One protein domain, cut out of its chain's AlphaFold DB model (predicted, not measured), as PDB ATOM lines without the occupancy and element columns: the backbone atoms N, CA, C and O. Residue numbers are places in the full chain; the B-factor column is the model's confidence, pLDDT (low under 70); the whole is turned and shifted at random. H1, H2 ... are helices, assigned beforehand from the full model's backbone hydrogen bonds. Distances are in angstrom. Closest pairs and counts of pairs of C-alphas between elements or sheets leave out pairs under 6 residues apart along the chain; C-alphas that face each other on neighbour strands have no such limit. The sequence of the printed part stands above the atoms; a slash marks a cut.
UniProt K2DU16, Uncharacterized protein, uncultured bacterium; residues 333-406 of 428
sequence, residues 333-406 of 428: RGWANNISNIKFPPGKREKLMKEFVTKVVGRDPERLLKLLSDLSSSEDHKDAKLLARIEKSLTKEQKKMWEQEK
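AT A GLANCE: This is residues 333 to 406 of the 428 residues of an uncharacterized protein of uncultured bacterium (UniProt K2DU16). Two helical hairpins, H1 with H2 and H3 with H4, are set crosswise, and H5 packs on H3 at one end of the long axis, away from the link between H1 and H2. The printed part has 74 residues with five named helices, H1 to H5 in chain order, and no named strand: all helix. It is compact, with a radius of gyration of the C-alphas of 11.7 A and spans of 35 by 27 by 16 A.

HOW THE PARTS SIT: Start at H2, residues 348 to 361, the longest helix. H1, residues 333 to 341, touches it as a hairpin, at a shallow tilt of 14 degrees, opposite ways; the closest C-alphas, of Ile 339 and Arg 349, are 6.5 A apart. H4, residues 381 to 390, touches residues 353 to 357 of H2, about perpendicular at 74 degrees, closest at Val 357 and Ile 390, 6.8 A between C-alphas. H3, residues 365 to 376, forms a hairpin with H4 at a shallow tilt of 31 degrees; with its residues 372 to 376 alone it touches H4, the C-alphas of Leu 375 and Asp 383 being closest at 5.5 A. H5, residues 396 to 405, touches residues 365 to 369 of H3, closest at Leu 369 and Trp 402, 7.0 A between C-alphas; it is apart from H1. In H1 and H5 every O i to N i+4 pair is within hydrogen-bond range; in H2 9 of 10 are, in H3 7 of 8, in H4 5 of 6.

IN THESE COORDINATES: Find C-alpha 333 at (20.653, 20.544, 8.881), where H1 begins its 12.0 A. H2 runs 18.2 A from (24.720, 34.301, 21.172), H3 15.9 A, H4 14.4 A and H5 14.3 A to C-alpha 405 at (16.344, 28.528, -7.411).

THE WHOLE: The C-alphas of Pro 345 and Gln 404 are farthest apart, at 35.8 A. The printed part has no cut and no long link. Confidence is under 70 at residues 405 to 406.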
ATOM      1  N   ARG A 333      21.861  20.556   8.038       90.75
ATOM      2  CA  ARG A 333      20.653  20.544   8.881       90.75
ATOM      3  C   ARG A 333      20.952  20.118  10.319       90.75
ATOM      4  O   ARG A 333      20.457  20.764  11.246       90.75
ATOM      5  N   GLY A 334      21.786  19.104  10.538       92.12
ATOM      6  CA  GLY A 334      22.246  18.703  11.870       92.12
ATOM      7  C   GLY A 334      23.064  19.795  12.556       92.12
ATOM      8  O   GLY A 334      22.836  20.090  13.728       92.12
ATOM      9  N   TRP A 335      23.932  20.502  11.824       94.19
ATOM     10  CA  TRP A 335      24.680  21.646  12.368       94.19
ATOM     11  C   TRP A 335      23.756  22.801  12.790       94.19
ATOM     12  O   TRP A 335      23.877  23.331  13.901       94.19
ATOM     13  N   ALA A 336      22.777  23.152  11.953       93.00
ATOM     14  CA  ALA A 336      21.770  24.166  12.265       93.00
ATOM     15  C   ALA A 336      20.899  23.775  13.481       93.00
ATOM     16  O   ALA A 336      20.580  24.622  14.330       93.00
ATOM     17  N   ASN A 337      20.574  22.485  13.617       91.88
ATOM     18  CA  ASN A 337      19.901  21.926  14.787       91.88
ATOM     19  C   ASN A 337      20.778  22.002  16.051       91.88
ATOM     20  O   ASN A 337      20.303  22.479  17.083       91.88
ATOM     21  N   ASN A 338      22.066  21.657  15.981       93.50
ATOM     22  CA  ASN A 338      23.006  21.772  17.107       93.50
ATOM     23  C   ASN A 338      23.119  23.217  17.630       93.50
ATOM     24  O   ASN A 338      23.116  23.442  18.842       93.50
ATOM     25  N   ILE A 339      23.140  24.214  16.735       92.88
ATOM     26  CA  ILE A 339      23.110  25.641  17.108       92.88
ATOM     27  C   ILE A 339      21.780  26.009  17.792       92.88
ATOM     28  O   ILE A 339      21.765  26.765  18.767       92.88
ATOM     29  N   SER A 340      20.654  25.482  17.308       87.62
ATOM     30  CA  SER A 340      19.323  25.798  17.847       87.62
ATOM     31  C   SER A 340      19.003  25.126  19.182       87.62
ATOM     32  O   SER A 340      18.344  25.751  20.016       87.62
ATOM     33  N   ASN A 341      19.462  23.894  19.395       87.12
ATOM     34  CA  ASN A 341      19.072  23.065  20.538       87.12
ATOM     35  C   ASN A 341      19.876  23.380  21.809       87.12
ATOM     36  O   ASN A 341      19.340  23.285  22.914       87.12
ATOM     37  N   ILE A 342      21.129  23.829  21.685       85.19
ATOM     38  CA  ILE A 342      21.935  24.209  22.853       85.19
ATOM     39  C   ILE A 342      21.428  25.516  23.480       85.19
ATOM     40  O   ILE A 342      21.091  26.487  22.793       85.19
ATOM     41  N   LYS A 343      21.373  25.541  24.819       83.81
ATOM     42  CA  LYS A 343      21.121  26.747  25.616       83.81
ATOM     43  C   LYS A 343      22.365  27.639  25.590       83.81
ATOM     44  O   LYS A 343      23.430  27.245  26.057       83.81
ATOM     45  N   PHE A 344      22.214  28.853  25.073       81.94
ATOM     46  CA  PHE A 344      23.240  29.896  25.087       81.94
ATOM     47  C   PHE A 344      22.729  31.130  25.849       81.94
ATOM     48  O   PHE A 344      21.514  31.318  25.929       81.94
ATOM     49  N   PRO A 345      23.626  32.003  26.351       82.62
ATOM     50  CA  PRO A 345      23.265  33.364  26.740       82.62
ATOM     51  C   PRO A 345      22.526  34.114  25.610       82.62
ATOM     52  O   PRO A 345      22.760  33.801  24.434       82.62
ATOM     53  N   PRO A 346      21.676  35.110  25.935       78.38
ATOM     54  CA  PRO A 346      20.903  35.872  24.952       78.38
ATOM     55  C   PRO A 346      21.746  36.415  23.786       78.38
ATOM     56  O   PRO A 346      22.895  36.818  23.967       78.38
ATOM     57  N   GLY A 347      21.194  36.389  22.569       82.06
ATOM     58  CA  GLY A 347      21.838  36.886  21.345       82.06
ATOM     59  C   GLY A 347      22.984  36.020  20.799       82.06
ATOM     60  O   GLY A 347      23.321  36.113  19.616       82.06
ATOM     61  N   LYS A 348      23.595  35.144  21.612       87.75
ATOM     62  CA  LYS A 348      24.720  34.301  21.172       87.75
ATOM     63  C   LYS A 348      24.281  33.200  20.205       87.75
ATOM     64  O   LYS A 348      25.033  32.898  19.282       87.75
ATOM     65  N   ARG A 349      23.082  32.627  20.368       90.19
ATOM     66  CA  ARG A 349      22.527  31.648  19.414       90.19
ATOM     67  C   ARG A 349      22.306  32.297  18.050       90.19
ATOM     68  O   ARG A 349      22.694  31.744  17.028       90.19
ATOM     69  N   GLU A 350      21.720  33.484  18.052       90.31
ATOM     70  CA  GLU A 350      21.364  34.265  16.871       90.31
ATOM     71  C   GLU A 350      22.634  34.694  16.123       90.31
ATOM     72  O   GLU A 350      22.720  34.547  14.903       90.31
ATOM     73  N   LYS A 351      23.673  35.115  16.858       91.75
ATOM     74  CA  LYS A 351      25.006  35.384  16.305       91.75
ATOM     75  C   LYS A 351      25.649  34.137  15.689       91.75
ATOM     76  O   LYS A 351      26.144  34.226  14.571       91.75
ATOM     77  N   LEU A 352      25.625  32.988  16.371       93.06
ATOM     78  CA  LEU A 352      26.191  31.739  15.839       93.06
ATOM     79  C   LEU A 352      25.442  31.257  14.589       93.06
ATOM     80  O   LEU A 352      26.084  30.883  13.613       93.06
ATOM     81  N   MET A 353      24.108  31.337  14.569       94.00
ATOM     82  CA  MET A 353      23.306  31.021  13.381       94.00
ATOM     83  C   MET A 353      23.647  31.958  12.213       94.00
ATOM     84  O   MET A 353      23.857  31.499  11.093       94.00
ATOM     85  N   LYS A 354      23.792  33.265  12.471       93.94
ATOM     86  CA  LYS A 354      24.198  34.241  11.450       93.94
ATOM     87  C   LYS A 354      25.616  33.996  10.931       93.94
ATOM     88  O   LYS A 354      25.832  34.093   9.726       93.94
ATOM     89  N   GLU A 355      26.578  33.671  11.791       94.06
ATOM     90  CA  GLU A 355      27.943  33.320  11.368       94.06
ATOM     91  C   GLU A 355      27.958  32.015  10.550       94.06
ATOM     92  O   GLU A 355      28.563  31.980   9.480       94.06
ATOM     93  N   PHE A 356      27.226  30.980  10.973       94.94
ATOM     94  CA  PHE A 356      27.055  29.735  10.216       94.94
ATOM     95  C   PHE A 356      26.490  29.994   8.808       94.94
ATOM     96  O   PHE A 356      27.151  29.693   7.813       94.94
ATOM     97  N   VAL A 357      25.327  30.643   8.711       93.31
ATOM     98  CA  VAL A 357      24.639  30.907   7.434       93.31
ATOM     99  C   VAL A 357      25.430  31.859   6.528       93.31
ATOM    100  O   VAL A 357      25.557  31.607   5.333       93.31
ATOM    101  N   THR A 358      25.993  32.950   7.056       91.06
ATOM    102  CA  THR A 358      26.623  33.994   6.215       91.06
ATOM    103  C   THR A 358      28.122  33.813   5.984       91.06
ATOM    104  O   THR A 358      28.676  34.505   5.127       91.06
ATOM    105  N   LYS A 359      28.800  32.924   6.728       92.00
ATOM    106  CA  LYS A 359      30.256  32.702   6.614       92.00
ATOM    107  C   LYS A 359      30.652  31.249   6.365       92.00
ATOM    108  O   LYS A 359      31.575  31.043   5.587       92.00
ATOM    109  N   VAL A 360      29.995  30.261   6.978       92.00
ATOM    110  CA  VAL A 360      30.363  28.840   6.798       92.00
ATOM    111  C   VAL A 360      29.656  28.224   5.588       92.00
ATOM    112  O   VAL A 360      30.317  27.650   4.731       92.00
ATOM    113  N   VAL A 361      28.338  28.410   5.477       90.06
ATOM    114  CA  VAL A 361      27.577  28.124   4.246       90.06
ATOM    115  C   VAL A 361      27.932  29.176   3.191       90.06
ATOM    116  O   VAL A 361      28.396  28.851   2.103       90.06
ATOM    117  N   GLY A 362      27.831  30.459   3.557       85.31
ATOM    118  CA  GLY A 362      28.367  31.563   2.759       85.31
ATOM    119  C   GLY A 362      27.621  31.791   1.441       85.31
ATOM    120  O   GLY A 362      26.416  31.578   1.345       85.31
ATOM    121  N   ARG A 363      28.335  32.288   0.424       81.62
ATOM    122  CA  ARG A 363      27.778  32.560  -0.917       81.62
ATOM    123  C   ARG A 363      27.833  31.352  -1.866       81.62
ATOM    124  O   ARG A 363      27.565  31.518  -3.048       81.62
ATOM    125  N   ASP A 364      28.203  30.177  -1.368       84.44
ATOM    126  CA  ASP A 364      28.204  28.936  -2.142       84.44
ATOM    127  C   ASP A 364      26.747  28.500  -2.413       84.44
ATOM    128  O   ASP A 364      26.005  28.273  -1.446       84.44
ATOM    129  N   PRO A 365      26.299  28.426  -3.685       81.19
ATOM    130  CA  PRO A 365      24.915  28.087  -3.995       81.19
ATOM    131  C   PRO A 365      24.563  26.659  -3.582       81.19
ATOM    132  O   PRO A 365      23.511  26.454  -2.987       81.19
ATOM    133  N   GLU A 366      25.436  25.679  -3.816       85.19
ATOM    134  CA  GLU A 366      25.155  24.263  -3.546       85.19
ATOM    135  C   GLU A 366      24.968  24.007  -2.047       85.19
ATOM    136  O   GLU A 366      24.001  23.361  -1.631       85.19
ATOM    137  N   ARG A 367      25.840  24.577  -1.204       88.62
ATOM    138  CA  ARG A 367      25.721  24.480   0.264       88.62
ATOM    139  C   ARG A 367      24.446  25.143   0.770       88.62
ATOM    140  O   ARG A 367      23.796  24.615   1.674       88.62
ATOM    141  N   LEU A 368      24.105  26.303   0.209       87.69
ATOM    142  CA  LEU A 368      22.920  27.063   0.593       87.69
ATOM    143  C   LEU A 368      21.636  26.332   0.189       87.69
ATOM    144  O   LEU A 368      20.744  26.170   1.020       87.69
ATOM    145  N   LEU A 369      21.567  25.855  -1.054       84.69
ATOM    146  CA  LEU A 369      20.444  25.086  -1.578       84.69
ATOM    147  C   LEU A 369      20.256  23.790  -0.808       84.69
ATOM    148  O   LEU A 369      19.122  23.485  -0.449       84.69
ATOM    149  N   LYS A 370      21.336  23.068  -0.486       85.88
ATOM    150  CA  LYS A 370      21.241  21.852   0.323       85.88
ATOM    151  C   LYS A 370      20.667  22.149   1.712       85.88
ATOM    152  O   LYS A 370      19.656  21.561   2.073       85.88
ATOM    153  N   LEU A 371      21.234  23.111   2.453       89.94
ATOM    154  CA  LEU A 371      20.719  23.491   3.779       89.94
ATOM    155  C   LEU A 371      19.234  23.884   3.747       89.94
ATOM    156  O   LEU A 371      18.484  23.498   4.640       89.94
ATOM    157  N   LEU A 372      18.815  24.684   2.763       87.56
ATOM    158  CA  LEU A 372      17.434  25.157   2.684       87.56
ATOM    159  C   LEU A 372      16.476  24.050   2.227       87.56
ATOM    160  O   LEU A 372      15.405  23.922   2.815       87.56
ATOM    161  N   SER A 373      16.883  23.209   1.272       83.06
ATOM    162  CA  SER A 373      16.087  22.076   0.777       83.06
ATOM    163  C   SER A 373      15.881  21.008   1.851       83.06
ATOM    164  O   SER A 373      14.738  20.633   2.105       83.06
ATOM    165  N   ASP A 374      16.956  20.599   2.545       83.81
ATOM    166  CA  ASP A 374      16.944  19.603   3.636       83.81
ATOM    167  C   ASP A 374      15.971  19.981   4.777       83.81
ATOM    168  O   ASP A 374      15.544  19.114   5.549       83.81
ATOM    169  N   LEU A 375      15.658  21.279   4.908       84.25
ATOM    170  CA  LEU A 375      14.717  21.854   5.872       84.25
ATOM    171  C   LEU A 375      13.316  22.072   5.285       84.25
ATOM    172  O   LEU A 375      12.333  21.813   5.975       84.25
ATOM    173  N   SER A 376      13.198  22.549   4.041       79.62
ATOM    174  CA  SER A 376      11.899  22.812   3.406       79.62
ATOM    175  C   SER A 376      11.159  21.544   2.987       79.62
ATOM    176  O   SER A 376       9.939  21.575   2.873       79.62
ATOM    177  N   SER A 377      11.867  20.430   2.779       72.31
ATOM    178  CA  SER A 377      11.272  19.119   2.492       72.31
ATOM    179  C   SER A 377      10.864  18.343   3.754       72.31
ATOM    180  O   SER A 377      10.654  17.133   3.681       72.31
ATOM    181  N   SER A 378      10.827  18.987   4.927       72.00
ATOM    182  CA  SER A 378      10.509  18.336   6.199       72.00
ATOM    183  C   SER A 378       9.205  18.862   6.790       72.00
ATOM    184  O   SER A 378       9.054  20.056   7.029       72.00
ATOM    185  N   GLU A 379       8.289  17.945   7.102       70.38
ATOM    186  CA  GLU A 379       7.016  18.261   7.767       70.38
ATOM    187  C   GLU A 379       7.167  18.532   9.282       70.38
ATOM    188  O   GLU A 379       6.200  18.915   9.942       70.38
ATOM    189  N   ASP A 380       8.367  18.380   9.869       78.50
ATOM    190  CA  ASP A 380       8.581  18.714  11.282       78.50
ATOM    191  C   ASP A 380       8.534  20.239  11.489       78.50
ATOM    192  O   ASP A 380       9.385  21.012  11.040       78.50
ATOM    193  N   HIS A 381       7.555  20.675  12.275       71.19
ATOM    194  CA  HIS A 381       7.384  22.044  12.758       71.19
ATOM    195  C   HIS A 381       8.637  22.624  13.466       71.19
ATOM    196  O   HIS A 381       8.775  23.850  13.571       71.19
ATOM    197  N   LYS A 382       9.580  21.789  13.928       78.62
ATOM    198  CA  LYS A 382      10.920  22.217  14.375       78.62
ATOM    199  C   LYS A 382      11.770  22.750  13.221       78.62
ATOM    200  O   LYS A 382      12.367  23.816  13.375       78.62
ATOM    201  N   ASP A 383      11.800  22.063  12.081       82.44
ATOM    202  CA  ASP A 383      12.560  22.483  10.903       82.44
ATOM    203  C   ASP A 383      11.928  23.717  10.248       82.44
ATOM    204  O   ASP A 383      12.652  24.643   9.896       82.44
ATOM    205  N   ALA A 384      10.594  23.846  10.242       82.81
ATOM    206  CA  ALA A 384       9.925  25.097   9.856       82.81
ATOM    207  C   ALA A 384      10.369  26.298  10.728       82.81
ATOM    208  O   ALA A 384      10.674  27.385  10.224       82.81
ATOM    209  N   LYS A 385      10.490  26.103  12.051       85.62
ATOM    210  CA  LYS A 385      11.033  27.118  12.980       85.62
ATOM    211  C   LYS A 385      12.533  27.369  12.799       85.62
ATOM    212  O   LYS A 385      13.005  28.458  13.136       85.62
ATOM    213  N   LEU A 386      13.284  26.392  12.296       88.50
ATOM    214  CA  LEU A 386      14.713  26.501  11.998       88.50
ATOM    215  C   LEU A 386      14.952  27.269  10.691       88.50
ATOM    216  O   LEU A 386      15.725  28.229  10.681       88.50
ATOM    217  N   LEU A 387      14.211  26.931   9.636       88.25
ATOM    218  CA  LEU A 387      14.181  27.625   8.352       88.25
ATOM    219  C   LEU A 387      13.872  29.116   8.548       88.25
ATOM    220  O   LEU A 387      14.663  29.963   8.141       88.25
ATOM    221  N   ALA A 388      12.834  29.454   9.321       86.56
ATOM    222  CA  ALA A 388      12.486  30.844   9.639       86.56
ATOM    223  C   ALA A 388      13.565  31.619  10.439       86.56
ATOM    224  O   ALA A 388      13.546  32.854  10.470       86.56
ATOM    225  N   ARG A 389      14.518  30.940  11.101       88.31
ATOM    226  CA  ARG A 389      15.710  31.569  11.723       88.31
ATOM    227  C   ARG A 389      16.844  31.758  10.715       88.31
ATOM    228  O   ARG A 389      17.537  32.777  10.756       88.31
ATOM    229  N   ILE A 390      17.019  30.801   9.809       90.06
ATOM    230  CA  ILE A 390      18.004  30.857   8.725       90.06
ATOM    231  C   ILE A 390      17.623  31.953   7.726       90.06
ATOM    232  O   ILE A 390      18.449  32.819   7.456       90.06
ATOM    233  N   GLU A 391      16.364  32.038   7.292       88.94
ATOM    234  CA  GLU A 391      15.860  33.091   6.395       88.94
ATOM    235  C   GLU A 391      15.983  34.509   6.984       88.94
ATOM    236  O   GLU A 391      16.183  35.479   6.249       88.94
ATOM    237  N   LYS A 392      15.927  34.658   8.314       89.25
ATOM    238  CA  LYS A 392      16.245  35.923   9.010       89.25
ATOM    239  C   LYS A 392      17.745  36.247   9.029       89.25
ATOM    240  O   LYS A 392      18.110  37.400   9.241       89.25
ATOM    241  N   SER A 393      18.597  35.251   8.802       90.75
ATOM    242  CA  SER A 393      20.059  35.355   8.812       90.75
ATOM    243  C   SER A 393      20.679  35.540   7.416       90.75
ATOM    244  O   SER A 393      21.788  36.062   7.333       90.75
ATOM    245  N   LEU A 394      19.981  35.145   6.341       88.88
ATOM    246  CA  LEU A 394      20.437  35.272   4.946       88.88
ATOM    247  C   LEU A 394      20.729  36.730   4.541       88.88
ATOM    248  O   LEU A 394      19.937  37.636   4.824       88.88
ATOM    249  N   THR A 395      21.813  36.957   3.788       87.88
ATOM    250  CA  THR A 395      22.050  38.238   3.094       87.88
ATOM    251  C   THR A 395      21.039  38.451   1.962       87.88
ATOM    252  O   THR A 395      20.425  37.502   1.477       87.88
ATOM    253  N   LYS A 396      20.888  39.695   1.478       87.00
ATOM    254  CA  LYS A 396      20.042  40.003   0.303       87.00
ATOM    255  C   LYS A 396      20.417  39.165  -0.931       87.00
ATOM    256  O   LYS A 396      19.549  38.784  -1.703       87.00
ATOM    257  N   GLU A 397      21.704  38.861  -1.087       85.38
ATOM    258  CA  GLU A 397      22.241  38.055  -2.190       85.38
ATOM    259  C   GLU A 397      21.841  36.585  -2.033       85.38
ATOM    260  O   GLU A 397      21.331  35.986  -2.971       85.38
ATOM    261  N   GLN A 398      22.007  36.023  -0.828       86.06
ATOM    262  CA  GLN A 398      21.597  34.651  -0.519       86.06
ATOM    263  C   GLN A 398      20.081  34.460  -0.675       86.06
ATOM    264  O   GLN A 398      19.651  33.430  -1.182       86.06
ATOM    265  N   LYS A 399      19.275  35.464  -0.297       86.94
ATOM    266  CA  LYS A 399      17.824  35.462  -0.545       86.94
ATOM    267  C   LYS A 399      17.507  35.439  -2.031       86.94
ATOM    268  O   LYS A 399      16.770  34.563  -2.454       86.94
ATOM    269  N   LYS A 400      18.137  36.310  -2.826       84.12
ATOM    270  CA  LYS A 400      17.944  36.317  -4.279       84.12
ATOM    271  C   LYS A 400      18.334  34.978  -4.922       84.12
ATOM    272  O   LYS A 400      17.584  34.486  -5.753       84.12
ATOM    273  N   MET A 401      19.450  34.363  -4.519       81.50
ATOM    274  CA  MET A 401      19.831  33.029  -5.014       81.50
ATOM    275  C   MET A 401      18.769  31.975  -4.663       81.50
ATOM    276  O   MET A 401      18.330  31.240  -5.540       81.50
ATOM    277  N   TRP A 402      18.275  31.960  -3.419       79.81
ATOM    278  CA  TRP A 402      17.182  31.068  -3.002       79.81
ATOM    279  C   TRP A 402      15.852  31.354  -3.715       79.81
ATOM    280  O   TRP A 402      15.101  30.431  -3.996       79.81
ATOM    281  N   GLU A 403      15.548  32.610  -4.034       79.12
ATOM    282  CA  GLU A 403      14.335  33.018  -4.754       79.12
ATOM    283  C   GLU A 403      14.394  32.692  -6.256       79.12
ATOM    284  O   GLU A 403      13.352  32.456  -6.859       79.12
ATOM    285  N   GLN A 404      15.589  32.647  -6.855       71.94
ATOM    286  CA  GLN A 404      15.795  32.246  -8.254       71.94
ATOM    287  C   GLN A 404      15.797  30.722  -8.435       71.94
ATOM    288  O   GLN A 404      15.297  30.227  -9.442       71.94
ATOM    289  N   GLU A 405      16.325  29.995  -7.451       66.12
ATOM    290  CA  GLU A 405      16.344  28.528  -7.411       66.12
ATOM    291  C   GLU A 405      15.095  27.930  -6.742       66.12
ATOM    292  O   GLU A 405      14.893  26.717  -6.798       66.12
ATOM    293  N   LYS A 406      14.223  28.759  -6.138       57.03
ATOM    294  CA  LYS A 406      12.907  28.342  -5.629       57.03
ATOM    295  C   LYS A 406      12.115  27.758  -6.803       57.03
ATOM    296  O   LYS A 406      11.755  28.491  -7.726       57.03
TER     297      LYS A 406